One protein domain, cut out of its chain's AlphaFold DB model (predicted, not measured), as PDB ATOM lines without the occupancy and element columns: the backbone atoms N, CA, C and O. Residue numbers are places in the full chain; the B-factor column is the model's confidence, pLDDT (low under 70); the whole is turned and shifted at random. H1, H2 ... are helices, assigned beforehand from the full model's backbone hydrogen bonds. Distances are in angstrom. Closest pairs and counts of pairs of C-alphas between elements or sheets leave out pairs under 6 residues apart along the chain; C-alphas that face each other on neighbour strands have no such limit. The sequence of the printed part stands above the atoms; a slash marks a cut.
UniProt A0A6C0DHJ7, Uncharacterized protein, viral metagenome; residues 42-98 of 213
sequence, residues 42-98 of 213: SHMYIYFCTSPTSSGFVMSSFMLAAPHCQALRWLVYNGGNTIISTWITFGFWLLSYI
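What this domain is: This is residues 42 to 98 of the 213 residues of an uncharacterized protein of viral metagenome (UniProt A0A6C0DHJ7). One long helix, H3, makes the length of the model; H2 stands crosswise near its first residues, as the short limb of an L, and short H1 lies side by side with the early part of H3. Residues 78 to 98 of H3 stick out as a free arm. The printed part has 57 residues with three named helices, H1, H2, H3 in chain order, and no named strand: all helix, extended, radius of gyration of the C-alphas 17.0 A, spans 53 by 21 by 14 A.

How they stand to each other: Start at H3, residues 67 to 98; with residues 69 to 76 alone it touches H1, residues 42 to 48, the closest C-alphas, of Tyr 45 and Leu 72, being 6.2 A apart. They run opposite ways at a shallow tilt of 10 degrees. H2, residues 54 to 63, is close to H3 but not clearly touching: the closest C-alphas, of Met 63 and Cys 69, are 6.9 A apart, the lines about perpendicular at 89 degrees. H1 and H2 are apart. Every O i to N i+4 pair is within hydrogen-bond range in H1 and H3, 3 of 6 in H2.

Where its parts are: Find C-alpha 67 at (4.714, -32.452, 28.597); from there H3 runs 46.2 A to C-alpha 98 at (-5.433, -19.245, -14.534). H1 begins at C-alpha 42 and H2 at C-alpha 54, spanning 10.2 A and 14.4 A.

The domain as a whole: The C-alphas of Ser 55 and Tyr 97, the two farthest apart, are 53.6 A apart. Both links are tight, the printed part has no cut, and no printed residue is under 70 in pLDDT.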
ATOM      1  N   SER A  42       6.135 -21.555  18.128       96.19
ATOM      2  CA  SER A  42       7.545 -21.492  17.727       96.19
ATOM      3  C   SER A  42       8.346 -20.554  18.635       96.19
ATOM      4  O   SER A  42       9.452 -20.888  19.056       96.19
ATOM      5  N   HIS A  43       7.772 -19.404  19.002       96.25
ATOM      6  CA  HIS A  43       8.408 -18.469  19.930       96.25
ATOM      7  C   HIS A  43       8.457 -18.998  21.371       96.25
ATOM      8  O   HIS A  43       9.501 -18.898  22.018       96.25
ATOM      9  N   MET A  44       7.369 -19.596  21.865       94.75
ATOM     10  CA  MET A  44       7.347 -20.225  23.189       94.75
ATOM     11  C   MET A  44       8.304 -21.416  23.270       94.75
ATOM     12  O   MET A  44       8.970 -21.581  24.286       94.75
ATOM     13  N   TYR A  45       8.430 -22.212  22.205       94.94
ATOM     14  CA  TYR A  45       9.346 -23.350  22.168       94.94
ATOM     15  C   TYR A  45      10.800 -22.912  22.359       94.94
ATOM     16  O   TYR A  45      11.509 -23.482  23.183       94.94
ATOM     17  N   ILE A  46      11.226 -21.848  21.670       93.38
ATOM     18  CA  ILE A  46      12.589 -21.324  21.821       93.38
ATOM     19  C   ILE A  46      12.820 -20.792  23.239       93.38
ATOM     20  O   ILE A  46      13.879 -21.012  23.818       93.38
ATOM     21  N   TYR A  47      11.829 -20.106  23.811       92.44
ATOM     22  CA  TYR A  47      11.967 -19.492  25.130       92.44
ATOM     23  C   TYR A  47      11.983 -20.516  26.276       92.44
ATOM     24  O   TYR A  47      12.774 -20.370  27.204       92.44
ATOM     25  N   PHE A  48      11.136 -21.549  26.211       91.00
ATOM     26  CA  PHE A  48      10.978 -22.525  27.296       91.00
ATOM     27  C   PHE A  48      11.806 -23.798  27.115       91.00
ATOM     28  O   PHE A  48      12.355 -24.304  28.087       91.00
ATOM     29  N   CYS A  49      11.910 -24.317  25.891       91.31
ATOM     30  CA  CYS A  49      12.481 -25.644  25.642       91.31
ATOM     31  C   CYS A  49      13.932 -25.587  25.147       91.31
ATOM     32  O   CYS A  49      14.679 -26.542  25.344       91.31
ATOM     33  N   THR A  50      14.350 -24.487  24.507       91.50
ATOM     34  CA  THR A  50      15.685 -24.377  23.894       91.50
ATOM     35  C   THR A  50      16.358 -23.044  24.228       91.50
ATOM     36  O   THR A  50      16.605 -22.209  23.351       91.50
ATOM     37  N   SER A  51      16.666 -22.832  25.510       88.56
ATOM     38  CA  SER A  51      17.439 -21.657  25.930       88.56
ATOM     39  C   SER A  51      18.752 -21.563  25.125       88.56
ATOM     40  O   SER A  51      19.462 -22.565  25.020       88.56
ATOM     41  N   PRO A  52      19.131 -20.385  24.590       89.44
ATOM     42  CA  PRO A  52      20.304 -20.212  23.721       89.44
ATOM     43  C   PRO A  52      21.660 -20.313  24.450       89.44
ATOM     44  O   PRO A  52      22.690 -19.902  23.917       89.44
ATOM     45  N   THR A  53      21.685 -20.811  25.684       92.25
ATOM     46  CA  THR A  53      22.893 -20.984  26.496       92.25
ATOM     47  C   THR A  53      23.536 -22.350  26.241       92.25
ATOM     48  O   THR A  53      22.848 -23.334  25.989       92.25
ATOM     49  N   SER A  54      24.865 -22.450  26.353       86.75
ATOM     50  CA  SER A  54      25.590 -23.724  26.179       86.75
ATOM     51  C   SER A  54      25.191 -24.785  27.210       86.75
ATOM     52  O   SER A  54      25.079 -25.956  26.870       86.75
ATOM     53  N   SER A  55      24.896 -24.380  28.449       87.00
ATOM     54  CA  SER A  55      24.289 -25.260  29.458       87.00
ATOM     55  C   SER A  55      22.846 -25.647  29.112       87.00
ATOM     56  O   SER A  55      22.411 -26.758  29.409       87.00
ATOM     57  N   GLY A  56      22.118 -24.756  28.432       86.75
ATOM     58  CA  GLY A  56      20.770 -25.003  27.924       86.75
ATOM     59  C   GLY A  56      20.728 -26.094  26.857       86.75
ATOM     60  O   GLY A  56      19.741 -26.813  26.784       86.75
ATOM     61  N   PHE A  57      21.809 -26.285  26.094       90.31
ATOM     62  CA  PHE A  57      21.907 -27.371  25.119       90.31
ATOM     63  C   PHE A  57      21.847 -28.749  25.791       90.31
ATOM     64  O   PHE A  57      21.023 -29.574  25.408       90.31
ATOM     65  N   VAL A  58      22.636 -28.973  26.846       92.31
ATOM     66  CA  VAL A  58      22.635 -30.253  27.579       92.31
ATOM     67  C   VAL A  58      21.307 -30.464  28.309       92.31
ATOM     68  O   VAL A  58      20.738 -31.551  28.264       92.31
ATOM     69  N   MET A  59      20.758 -29.409  28.921       88.62
ATOM     70  CA  MET A  59      19.449 -29.492  29.580       88.62
ATOM     71  C   MET A  59      18.275 -29.658  28.606       88.62
ATOM     72  O   MET A  59      17.236 -30.186  29.002       88.62
ATOM     73  N   SER A  60      18.417 -29.266  27.334       88.69
ATOM     74  CA  SER A  60      17.336 -29.395  26.347       88.69
ATOM     75  C   SER A  60      16.912 -30.852  26.143       88.69
ATOM     76  O   SER A  60      15.713 -31.121  26.069       88.69
ATOM     77  N   SER A  61      17.866 -31.791  26.186       85.94
ATOM     78  CA  SER A  61      17.628 -33.241  26.132       85.94
ATOM     79  C   SER A  61      16.714 -33.737  27.249       85.94
ATOM     80  O   SER A  61      15.870 -34.598  27.021       85.94
ATOM     81  N   PHE A  62      16.817 -33.159  28.446       89.31
ATOM     82  CA  PHE A  62      15.943 -33.503  29.569       89.31
ATOM     83  C   PHE A  62      14.575 -32.820  29.464       89.31
ATOM     84  O   PHE A  62      13.550 -33.414  29.797       89.31
ATOM     85  N   MET A  63      14.537 -31.593  28.941       90.06
ATOM     86  CA  MET A  63      13.292 -30.843  28.743       90.06
ATOM     87  C   MET A  63      12.407 -31.422  27.633       90.06
ATOM     88  O   MET A  63      11.201 -31.178  27.627       90.06
ATOM     89  N   LEU A  64      12.957 -32.245  26.738       89.00
ATOM     90  CA  LEU A  64      12.190 -32.990  25.733       89.00
ATOM     91  C   LEU A  64      11.127 -33.916  26.344       89.00
ATOM     92  O   LEU A  64      10.073 -34.100  25.737       89.00
ATOM     93  N   ALA A  65      11.362 -34.452  27.546       92.25
ATOM     94  CA  ALA A  65      10.389 -35.283  28.257       92.25
ATOM     95  C   ALA A  65       9.285 -34.463  28.952       92.25
ATOM     96  O   ALA A  65       8.311 -35.025  29.456       92.25
ATOM     97  N   ALA A  66       9.417 -33.134  29.002       94.44
ATOM     98  CA  ALA A  66       8.430 -32.294  29.648       94.44
ATOM     99  C   ALA A  66       7.159 -32.187  28.780       94.44
ATOM    100  O   ALA A  66       7.235 -31.860  27.589       94.44
ATOM    101  N   PRO A  67       5.960 -32.373  29.366       94.94
ATOM    102  CA  PRO A  67       4.714 -32.452  28.597       94.94
ATOM    103  C   PRO A  67       4.393 -31.159  27.833       94.94
ATOM    104  O   PRO A  67       3.798 -31.199  26.757       94.94
ATOM    105  N   HIS A  68       4.823 -30.000  28.343       94.44
ATOM    106  CA  HIS A  68       4.620 -28.714  27.675       94.44
ATOM    107  C   HIS A  68       5.475 -28.574  26.402       94.44
ATOM    108  O   HIS A  68       4.977 -28.100  25.381       94.44
ATOM    109  N   CYS A  69       6.732 -29.035  26.421       94.50
ATOM    110  CA  CYS A  69       7.608 -29.030  25.247       94.50
ATOM    111  C   CYS A  69       7.141 -30.028  24.188       94.50
ATOM    112  O   CYS A  69       7.172 -29.717  22.995       94.50
ATOM    113  N   GLN A  70       6.626 -31.184  24.612       95.81
ATOM    114  CA  GLN A  70       6.024 -32.160  23.707       95.81
ATOM    115  C   GLN A  70       4.783 -31.589  23.002       95.81
ATOM    116  O   GLN A  70       4.654 -31.720  21.784       95.81
ATOM    117  N   ALA A  71       3.909 -30.891  23.736       96.38
ATOM    118  CA  ALA A  71       2.735 -30.235  23.165       96.38
ATOM    119  C   ALA A  71       3.116 -29.128  22.166       96.38
ATOM    120  O   ALA A  71       2.577 -29.083  21.060       96.38
ATOM    121  N   LEU A  72       4.080 -28.269  22.514       95.88
ATOM    122  CA  LEU A  72       4.570 -27.215  21.620       95.88
ATOM    123  C   LEU A  72       5.188 -27.796  20.344       95.88
ATOM    124  O   LEU A  72       4.892 -27.318  19.250       95.88
ATOM    125  N   ARG A  73       5.995 -28.855  20.465       94.81
ATOM    126  CA  ARG A  73       6.593 -29.548  19.318       94.81
ATOM    127  C   ARG A  73       5.523 -30.154  18.411       94.81
ATOM    128  O   ARG A  73       5.580 -29.968  17.196       94.81
ATOM    129  N   TRP A  74       4.534 -30.833  18.992       95.81
ATOM    130  CA  TRP A  74       3.396 -31.370  18.247       95.81
ATOM    131  C   TRP A  74       2.653 -30.262  17.497       95.81
ATOM    132  O   TRP A  74       2.321 -30.424  16.323       95.81
ATOM    133  N   LEU A  75       2.447 -29.114  18.142       97.38
ATOM    134  CA  LEU A  75       1.734 -27.989  17.557       97.38
ATOM    135  C   LEU A  75       2.509 -27.355  16.397       97.38
ATOM    136  O   LEU A  75       1.917 -27.054  15.363       97.38
ATOM    137  N   VAL A  76       3.826 -27.184  16.530       96.38
ATOM    138  CA  VAL A  76       4.681 -26.676  15.444       96.38
ATOM    139  C   VAL A  76       4.620 -27.612  14.236       96.38
ATOM    140  O   VAL A  76       4.408 -27.138  13.118       96.38
ATOM    141  N   TYR A  77       4.732 -28.925  14.463       96.50
ATOM    142  CA  TYR A  77       4.698 -29.939  13.407       96.50
ATOM    143  C   TYR A  77       3.340 -29.986  12.687       96.50
ATOM    144  O   TYR A  77       3.259 -29.805  11.472       96.50
ATOM    145  N   ASN A  78       2.248 -30.143  13.439       96.12
ATOM    146  CA  ASN A  78       0.904 -30.245  12.863       96.12
ATOM    147  C   ASN A  78       0.415 -28.913  12.282       96.12
ATOM    148  O   ASN A  78      -0.249 -28.892  11.242       96.12
ATOM    149  N   GLY A  79       0.773 -27.793  12.914       95.06
ATOM    150  CA  GLY A  79       0.480 -26.458  12.407       95.06
ATOM    151  C   GLY A  79       1.161 -26.203  11.064       95.06
ATOM    152  O   GLY A  79       0.511 -25.730  10.134       95.06
ATOM    153  N   GLY A  80       2.431 -26.600  10.920       95.56
ATOM    154  CA  GLY A  80       3.156 -26.522   9.650       95.56
ATOM    155  C   GLY A  80       2.480 -27.331   8.540       95.56
ATOM    156  O   GLY A  80       2.182 -26.783   7.475       95.56
ATOM    157  N   ASN A  81       2.145 -28.595   8.810       95.19
ATOM    158  CA  ASN A  81       1.464 -29.469   7.845       95.19
ATOM    159  C   ASN A  81       0.104 -28.901   7.407       95.19
ATOM    160  O   ASN A  81      -0.224 -28.886   6.218       95.19
ATOM    161  N   THR A  82      -0.665 -28.351   8.349       94.50
ATOM    162  CA  THR A  82      -1.970 -27.738   8.062       94.50
ATOM    163  C   THR A  82      -1.836 -26.488   7.184       94.50
ATOM    164  O   THR A  82      -2.606 -26.299   6.233       94.50
ATOM    165  N   ILE A  83      -0.831 -25.645   7.450       94.69
ATOM    166  CA  ILE A  83      -0.542 -24.451   6.643       94.69
ATOM    167  C   ILE A  83      -0.153 -24.850   5.213       94.69
ATOM    168  O   ILE A  83      -0.669 -24.262   4.260       94.69
ATOM    169  N   ILE A  84       0.700 -25.869   5.052       95.88
ATOM    170  CA  ILE A  84       1.126 -26.378   3.738       95.88
ATOM    171  C   ILE A  84      -0.078 -26.905   2.948       95.88
ATOM    172  O   ILE A  84      -0.284 -26.485   1.807       95.88
ATOM    173  N   SER A  85      -0.913 -27.753   3.558       92.25
ATOM    174  CA  SER A  85      -2.122 -28.284   2.911       92.25
ATOM    175  C   SER A  85      -3.046 -27.162   2.427       92.25
ATOM    176  O   SER A  85      -3.538 -27.188   1.297       92.25
ATOM    177  N   THR A  86      -3.234 -26.126   3.251       89.62
ATOM    178  CA  THR A  86      -4.068 -24.969   2.890       89.62
ATOM    179  C   THR A  86      -3.476 -24.194   1.708       89.62
ATOM    180  O   THR A  86      -4.205 -23.793   0.796       89.62
ATOM    181  N   TRP A  87      -2.150 -24.032   1.670       91.75
ATOM    182  CA  TRP A  87      -1.447 -23.400   0.551       91.75
ATOM    183  C   TRP A  87      -1.599 -24.189  -0.753       91.75
ATOM    184  O   TRP A  87      -1.829 -23.592  -1.805       91.75
ATOM    185  N   ILE A  88      -1.534 -25.523  -0.699       93.31
ATOM    186  CA  ILE A  88      -1.731 -26.386  -1.872       93.31
ATOM    187  C   ILE A  88      -3.158 -26.243  -2.410       93.31
ATOM    188  O   ILE A  88      -3.340 -26.032  -3.611       93.31
ATOM    189  N   THR A  89      -4.174 -26.281  -1.541       88.81
ATOM    190  CA  THR A  89      -5.573 -26.063  -1.950       88.81
ATOM    191  C   THR A  89      -5.763 -24.686  -2.590       88.81
ATOM    192  O   THR A  89      -6.401 -24.566  -3.639       88.81
ATOM    193  N   PHE A  90      -5.165 -23.644  -2.008       88.94
ATOM    194  CA  PHE A  90      -5.207 -22.295  -2.568       88.94
ATOM    195  C   PHE A  90      -4.506 -22.211  -3.933       88.94
ATOM    196  O   PHE A  90      -5.037 -21.613  -4.872       88.94
ATOM    197  N   GLY A  91      -3.350 -22.861  -4.079       91.00
ATOM    198  CA  GLY A  91      -2.628 -22.970  -5.344       91.00
ATOM    199  C   GLY A  91      -3.445 -23.684  -6.420       91.00
ATOM    200  O   GLY A  91      -3.532 -23.201  -7.548       91.00
ATOM    201  N   PHE A  92      -4.118 -24.782  -6.073       90.56
ATOM    202  CA  PHE A  92      -4.995 -25.510  -6.992       90.56
ATOM    203  C   PHE A  92      -6.199 -24.668  -7.442       90.56
ATOM    204  O   PHE A  92      -6.549 -24.644  -8.628       90.56
ATOM    205  N   TRP A  93      -6.803 -23.918  -6.517       86.38
ATOM    206  CA  TRP A  93      -7.866 -22.965  -6.835       86.38
ATOM    207  C   TRP A  93      -7.377 -21.874  -7.800       86.38
ATOM    208  O   TRP A  93      -8.035 -21.582  -8.801       86.38
ATOM    209  N   LEU A  94      -6.182 -21.330  -7.559       88.06
ATOM    210  CA  LEU A  94      -5.567 -20.327  -8.425       88.06
ATOM    211  C   LEU A  94      -5.246 -20.893  -9.819       88.06
ATOM    212  O   LEU A  94      -5.529 -20.248 -10.828       88.06
ATOM    213  N   LEU A  95      -4.715 -22.115  -9.899       88.69
ATOM    214  CA  LEU A  95      -4.437 -22.804 -11.164       88.69
ATOM    215  C   LEU A  95      -5.711 -23.077 -11.967       88.69
ATOM    216  O   LEU A  95      -5.694 -22.938 -13.190       88.69
ATOM    217  N   SER A  96      -6.817 -23.398 -11.294       86.56
ATOM    218  CA  SER A  96      -8.135 -23.556 -11.922       86.56
ATOM    219  C   SER A  96      -8.652 -22.245 -12.519       86.56
ATOM    220  O   SER A  96      -9.362 -22.255 -13.523       86.56
ATOM    221  N   TYR A  97      -8.278 -21.108 -11.926       85.56
ATOM    222  CA  TYR A  97      -8.627 -19.786 -12.439       85.56
ATOM    223  C   TYR A  97      -7.733 -19.358 -13.612       85.56
ATOM    224  O   TYR A  97      -8.213 -18.779 -14.587       85.56
ATOM    225  N   ILE A  98      -6.429 -19.647 -13.529       88.12
ATOM    226  CA  ILE A  98      -5.433 -19.245 -14.534       88.12
ATOM    227  C   ILE A  98      -5.429 -20.174 -15.745       88.12
ATOM    228  O   ILE A  98      -5.029 -19.738 -16.818       88.12
TER     229      ILE A  98